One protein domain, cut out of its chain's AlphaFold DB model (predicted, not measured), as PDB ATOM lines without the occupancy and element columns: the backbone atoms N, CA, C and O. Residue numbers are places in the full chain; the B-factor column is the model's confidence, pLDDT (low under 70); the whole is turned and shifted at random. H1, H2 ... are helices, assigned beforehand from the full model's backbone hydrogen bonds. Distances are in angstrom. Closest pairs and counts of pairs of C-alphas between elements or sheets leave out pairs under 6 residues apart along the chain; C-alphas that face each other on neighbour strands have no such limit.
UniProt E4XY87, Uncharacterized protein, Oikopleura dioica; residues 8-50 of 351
ATOM      1  N   LYS A   8     -40.837  37.140  -9.561       78.81
ATOM      2  CA  LYS A   8     -39.624  36.531 -10.141       78.81
ATOM      3  C   LYS A   8     -39.412  35.095  -9.657       78.81
ATOM      4  O   LYS A   8     -39.219  34.192 -10.469       78.81
ATOM      5  N   ARG A   9     -39.490  34.869  -8.341       80.19
ATOM      6  CA  ARG A   9     -39.338  33.532  -7.733       80.19
ATOM      7  C   ARG A   9     -40.408  32.555  -8.213       80.19
ATOM      8  O   ARG A   9     -40.110  31.383  -8.426       80.19
ATOM      9  N   GLU A  10     -41.632  33.037  -8.410       81.19
ATOM     10  CA  GLU A  10     -42.730  32.249  -8.972       81.19
ATOM     11  C   GLU A  10     -42.442  31.833 -10.420       81.19
ATOM     12  O   GLU A  10     -42.466  30.643 -10.717       81.19
ATOM     13  N   LYS A  11     -42.016  32.766 -11.283       78.00
ATOM     14  CA  LYS A  11     -41.622  32.461 -12.672       78.00
ATOM     15  C   LYS A  11     -40.432  31.502 -12.779       78.00
ATOM     16  O   LYS A  11     -40.433  30.642 -13.656       78.00
ATOM     17  N   ILE A  12     -39.434  31.607 -11.894       80.44
ATOM     18  CA  ILE A  12     -38.328  30.632 -11.818       80.44
ATOM     19  C   ILE A  12     -38.868  29.239 -11.468       80.44
ATOM     20  O   ILE A  12     -38.482  28.255 -12.098       80.44
ATOM     21  N   ARG A  13     -39.781  29.147 -10.490       79.19
ATOM     22  CA  ARG A  13     -40.407  27.884 -10.074       79.19
ATOM     23  C   ARG A  13     -41.252  27.274 -11.194       79.19
ATOM     24  O   ARG A  13     -41.127  26.083 -11.453       79.19
ATOM     25  N   GLU A  14     -42.080  28.074 -11.864       79.69
ATOM     26  CA  GLU A  14     -42.881  27.639 -13.014       79.69
ATOM     27  C   GLU A  14     -41.989  27.106 -14.136       79.69
ATOM     28  O   GLU A  14     -42.182  25.980 -14.584       79.69
ATOM     29  N   PHE A  15     -40.963  27.861 -14.537       75.50
ATOM     30  CA  PHE A  15     -40.040  27.451 -15.594       75.50
ATOM     31  C   PHE A  15     -39.324  26.132 -15.268       75.50
ATOM     32  O   PHE A  15     -39.276  25.230 -16.104       75.50
ATOM     33  N   ARG A  16     -38.828  25.978 -14.031       72.06
ATOM     34  CA  ARG A  16     -38.219  24.720 -13.559       72.06
ATOM     35  C   ARG A  16     -39.210  23.558 -13.587       72.06
ATOM     36  O   ARG A  16     -38.843  22.478 -14.030       72.06
ATOM     37  N   ASN A  17     -40.466  23.783 -13.194       73.50
ATOM     38  CA  ASN A  17     -41.520  22.766 -13.263       73.50
ATOM     39  C   ASN A  17     -41.878  22.364 -14.707       73.50
ATOM     40  O   ASN A  17     -42.252  21.216 -14.928       73.50
ATOM     41  N   PHE A  18     -41.786  23.279 -15.678       66.56
ATOM     42  CA  PHE A  18     -42.079  22.982 -17.087       66.56
ATOM     43  C   PHE A  18     -40.985  22.166 -17.783       66.56
ATOM     44  O   PHE A  18     -41.299  21.395 -18.687       66.56
ATOM     45  N   ILE A  19     -39.721  22.350 -17.392       65.31
ATOM     46  CA  ILE A  19     -38.560  21.796 -18.110       65.31
ATOM     47  C   ILE A  19     -37.823  20.706 -17.291       65.31
ATOM     48  O   ILE A  19     -36.921  20.049 -17.799       65.31
ATOM     49  N   ASP A  20     -38.236  20.465 -16.041       65.19
ATOM     50  CA  ASP A  20     -37.668  19.466 -15.110       65.19
ATOM     51  C   ASP A  20     -36.146  19.631 -14.892       65.19
ATOM     52  O   ASP A  20     -35.368  18.676 -14.839       65.19
ATOM     53  N   VAL A  21     -35.708  20.891 -14.791       58.88
ATOM     54  CA  VAL A  21     -34.296  21.273 -14.630       58.88
ATOM     55  C   VAL A  21     -33.948  21.410 -13.145       58.88
ATOM     56  O   VAL A  21     -34.692  22.034 -12.383       58.88
ATOM     57  N   SER A  22     -32.799  20.859 -12.730       53.66
ATOM     58  CA  SER A  22     -32.318  20.956 -11.346       53.66
ATOM     59  C   SER A  22     -32.011  22.397 -10.921       53.66
ATOM     60  O   SER A  22     -31.793  23.293 -11.740       53.66
ATOM     61  N   GLU A  23     -31.980  22.628  -9.605       54.31
ATOM     62  CA  GLU A  23     -31.803  23.970  -9.041       54.31
ATOM     63  C   GLU A  23     -30.438  24.610  -9.344       54.31
ATOM     64  O   GLU A  23     -30.325  25.833  -9.248       54.31
ATOM     65  N   ASP A  24     -29.455  23.802  -9.758       49.47
ATOM     66  CA  ASP A  24     -28.072  24.194 -10.060       49.47
ATOM     67  C   ASP A  24     -27.908  24.940 -11.397       49.47
ATOM     68  O   ASP A  24     -26.856  25.521 -11.652       49.47
ATOM     69  N   HIS A  25     -28.918  24.934 -12.276       56.34
ATOM     70  CA  HIS A  25     -28.878  25.747 -13.492       56.34
ATOM     71  C   HIS A  25     -29.280  27.198 -13.202       56.34
ATOM     72  O   HIS A  25     -30.321  27.437 -12.575       56.34
ATOM     73  N   ASP A  26     -28.522  28.145 -13.781       67.31
ATOM     74  CA  ASP A  26     -28.719  29.610 -13.783       67.31
ATOM     75  C   ASP A  26     -30.021  30.047 -14.491       67.31
ATOM     76  O   ASP A  26     -30.057  30.799 -15.468       67.31
ATOM     77  N   THR A  27     -31.138  29.553 -13.968       71.06
ATOM     78  CA  THR A  27     -32.492  29.727 -14.494       71.06
ATOM     79  C   THR A  27     -32.893  31.197 -14.481       71.06
ATOM     80  O   THR A  27     -33.569  31.672 -15.388       71.06
ATOM     81  N   GLU A  28     -32.454  31.925 -13.456       77.62
ATOM     82  CA  GLU A  28     -32.685  33.358 -13.326       77.62
ATOM     83  C   GLU A  28     -31.954  34.144 -14.421       77.62
ATOM     84  O   GLU A  28     -32.589  34.938 -15.112       77.62
ATOM     85  N   ALA A  29     -30.667  33.871 -14.670       76.12
ATOM     86  CA  ALA A  29     -29.922  34.515 -15.754       76.12
ATOM     87  C   ALA A  29     -30.537  34.204 -17.132       76.12
ATOM     88  O   ALA A  29     -30.667  35.099 -17.974       76.12
ATOM     89  N   PHE A  30     -30.999  32.965 -17.341       79.56
ATOM     90  CA  PHE A  30     -31.727  32.592 -18.552       79.56
ATOM     91  C   PHE A  30     -33.045  33.372 -18.686       79.56
ATOM     92  O   PHE A  30     -33.247  34.039 -19.699       79.56
ATOM     93  N   LEU A  31     -33.910  33.384 -17.667       77.44
ATOM     94  CA  LEU A  31     -35.174  34.131 -17.692       77.44
ATOM     95  C   LEU A  31     -34.969  35.646 -17.848       77.44
ATOM     96  O   LEU A  31     -35.743  36.287 -18.561       77.44
ATOM     97  N   ILE A  32     -33.904  36.214 -17.273       81.69
ATOM     98  CA  ILE A  32     -33.487  37.604 -17.502       81.69
ATOM     99  C   ILE A  32     -33.151  37.824 -18.984       81.69
ATOM    100  O   ILE A  32     -33.677  38.763 -19.582       81.69
ATOM    101  N   SER A  33     -32.374  36.931 -19.615       78.25
ATOM    102  CA  SER A  33     -32.057  37.012 -21.055       78.25
ATOM    103  C   SER A  33     -33.298  36.943 -21.961       78.25
ATOM    104  O   SER A  33     -33.293  37.475 -23.070       78.25
ATOM    105  N   LYS A  34     -34.389  36.330 -21.476       82.12
ATOM    106  CA  LYS A  34     -35.684  36.220 -22.168       82.12
ATOM    107  C   LYS A  34     -36.706  37.278 -21.728       82.12
ATOM    108  O   LYS A  34     -37.858  37.235 -22.161       82.12
ATOM    109  N   GLY A  35     -36.304  38.241 -20.893       81.69
ATOM    110  CA  GLY A  35     -37.156  39.337 -20.425       81.69
ATOM    111  C   GLY A  35     -38.313  38.891 -19.524       81.69
ATOM    112  O   GLY A  35     -39.380  39.500 -19.559       81.69
ATOM    113  N   TRP A  36     -38.133  37.815 -18.750       81.31
ATOM    114  CA  TRP A  36     -39.152  37.211 -17.880       81.31
ATOM    115  C   TRP A  36     -40.436  36.761 -18.606       81.31
ATOM    116  O   TRP A  36     -41.498  36.642 -17.980       81.31
ATOM    117  N   ASN A  37     -40.352  36.500 -19.914       81.62
ATOM    118  CA  ASN A  37     -41.413  35.869 -20.693       81.62
ATOM    119  C   ASN A  37     -41.225  34.340 -20.669       81.62
ATOM    120  O   ASN A  37     -40.268  33.821 -21.241       81.62
ATOM    121  N   LEU A  38     -42.143  33.642 -19.991       75.25
ATOM    122  CA  LEU A  38     -42.083  32.195 -19.776       75.25
ATOM    123  C   LEU A  38     -42.229  31.407 -21.086       75.25
ATOM    124  O   LEU A  38     -41.451  30.495 -21.334       75.25
ATOM    125  N   GLU A  39     -43.176  31.794 -21.940       75.06
ATOM    126  CA  GLU A  39     -43.458  31.147 -23.227       75.06
ATOM    127  C   GLU A  39     -42.245  31.218 -24.162       75.06
ATOM    128  O   GLU A  39     -41.792  30.196 -24.674       75.06
ATOM    129  N   ARG A  40     -41.641  32.407 -24.306       74.38
ATOM    130  CA  ARG A  40     -40.392  32.573 -25.067       74.38
ATOM    131  C   ARG A  40     -39.257  31.748 -24.468       74.38
ATOM    132  O   ARG A  40     -38.497  31.147 -25.211       74.38
ATOM    133  N   ALA A  41     -39.124  31.728 -23.143       76.19
ATOM    134  CA  ALA A  41     -38.065  30.973 -22.491       76.19
ATOM    135  C   ALA A  41     -38.212  29.458 -22.705       76.19
ATOM    136  O   ALA A  41     -37.211  28.787 -22.937       76.19
ATOM    137  N   VAL A  42     -39.438  28.925 -22.641       75.94
ATOM    138  CA  VAL A  42     -39.720  27.503 -22.883       75.94
ATOM    139  C   VAL A  42     -39.481  27.152 -24.351       75.94
ATOM    140  O   VAL A  42     -38.750  26.205 -24.622       75.94
ATOM    141  N   ASN A  43     -40.009  27.943 -25.290       72.12
ATOM    142  CA  ASN A  43     -39.816  27.706 -26.722       72.12
ATOM    143  C   ASN A  43     -38.329  27.772 -27.106       72.12
ATOM    144  O   ASN A  43     -37.811  26.816 -27.672       72.12
ATOM    145  N   ASP A  44     -37.606  28.819 -26.692       73.38
ATOM    146  CA  ASP A  44     -36.170  28.950 -26.968       73.38
ATOM    147  C   ASP A  44     -35.348  27.806 -26.336       73.38
ATOM    148  O   ASP A  44     -34.307  27.430 -26.876       73.38
ATOM    149  N   PHE A  45     -35.784  27.243 -25.199       72.19
ATOM    150  CA  PHE A  45     -35.135  26.075 -24.597       72.19
ATOM    151  C   PHE A  45     -35.378  24.809 -25.431       72.19
ATOM    152  O   PHE A  45     -34.416  24.113 -25.753       72.19
ATOM    153  N   LEU A  46     -36.629  24.533 -25.816       66.94
ATOM    154  CA  LEU A  46     -37.008  23.380 -26.648       66.94
ATOM    155  C   LEU A  46     -36.359  23.429 -28.044       66.94
ATOM    156  O   LEU A  46     -35.876  22.415 -28.549       66.94
ATOM    157  N   ASP A  47     -36.261  24.623 -28.630       64.62
ATOM    158  CA  ASP A  47     -35.540  24.846 -29.883       64.62
ATOM    159  C   ASP A  47     -34.028  24.615 -29.706       64.62
ATOM    160  O   ASP A  47     -33.391  23.986 -30.554       64.62
ATOM    161  N   SER A  48     -33.439  25.052 -28.582       60.47
ATOM    162  CA  SER A  48     -32.008  24.853 -28.293       60.47
ATOM    163  C   SER A  48     -31.617  23.394 -28.032       60.47
ATOM    164  O   SER A  48     -30.472  23.016 -28.286       60.47
ATOM    165  N   THR A  49     -32.552  22.557 -27.568       58.03
ATOM    166  CA  THR A  49     -32.348  21.108 -27.403       58.03
ATOM    167  C   THR A  49     -32.623  20.314 -28.684       58.03
ATOM    168  O   THR A  49     -32.364  19.109 -28.725       58.03
ATOM    169  N   GLY A  50     -33.076  20.976 -29.757       40.16
ATOM    170  CA  GLY A  50     -33.248  20.388 -31.085       40.16
ATOM    171  C   GLY A  50     -34.528  19.567 -31.270       40.16
ATOM    172  O   GLY A  50     -34.644  18.852 -32.268       40.16
TER     173      GLY A  50
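AT A GLANCE: This is residues 8 to 50 of the 351 residues of an uncharacterized protein of Oikopleura dioica (UniProt E4XY87). Three short helices form a small compact cluster, their centres at the corners of a triangle. The two longer ones, H1 and H3, point roughly the same way and lie staggered along the longest axis, with H1 toward one end and H3 toward the other, while the shorter H2 stands crosswise to both, on one side of them. You will find 43 printed residues with three named helices, in the order H1, H2, H3 along the chain, and no named strand; the class is all helix. The whole is compact, with a radius of gyration of the C-alphas of 9.3 A, and its C-alphas span 27 by 21 by 15 A along the three main axes.

IN THESE COORDINATES: Begin at the first printed residue and find C-alpha 8 at (-39.624, 36.531, -10.141). From there H1, residues 8 to 19, runs from Lys 8 to Ile 19; it is 16.8 A long from first to last C-alpha, and with 12 residues it is the longest helix by residues. Look along its C-alphas and you see y fall from 36.531 at Lys 8 to 21.796 at Ile 19. Residues 20 to 26 then make a short link. Next find C-alpha 27 at (-32.492, 29.727, -14.494), where H2, residues 27 to 33, sets out; it runs from Thr 27 to Ser 33 and measures 9.8 A between those C-alphas. Residues 34 to 37 are a tight link. After it comes H3, residues 38 to 48, from Leu 38 to Ser 48, 15.1 A long from first to last C-alpha. Its last C-alpha, that of Ser 48, stands at (-32.008, 24.853, -28.293), and residues 49 and 50 follow it.

HOW THE PARTS SIT: Take H1 first and look at residues 12 to 16, the part of it that alone touches H2. The closest C-alphas of these two helices are those of Ile 12 and Glu 28, 6.4 A apart. The lines of H1 and H2 are about perpendicular, at 75 degrees, and their centres are 10.7 A apart. Go on to Phe 15 and compare it with Leu 38: their C-alphas, 6.6 A apart, are the closest of H1 and H3, which touch with 6 pairs of C-alphas within 8 A. H1 and H3 run the same way at a steep tilt of 39 degrees, and their centres are 12.7 A apart. Now turn to H2 and H3, which only just touch, with 3 pairs of C-alphas within 8 A. Their closest C-alphas are those of Leu 31 and Ala 41, at 6.4 A. These two helices are about perpendicular, at 84 degrees, with 11.6 A between their centres. The helix packing is mostly crossed: of the three touching pairs, none is at a shallow tilt. On the backbone, check each O against the N four residues on: in H1, H2 and H3 every such pair inside the helix is within hydrogen-bond range.

THE WHOLE: The outline is rounded, and the two C-alphas farthest apart are those of Arg 9 and Gly 50, at 27.5 A. From the first printed C-alpha, that of Lys 8, to the last, that of Gly 50, the distance is 27.2 A. The printed part has no cut, and neither of its two links between helices is long. Read the B-factor column for the model's confidence: the mean pLDDT of the printed part is 71.4. It is under 70 in 14 residues, at residues 18 to 26, of which 18 and 19 belong to H1, and at residues 46 to 50, of which 46 to 48 belong to H3.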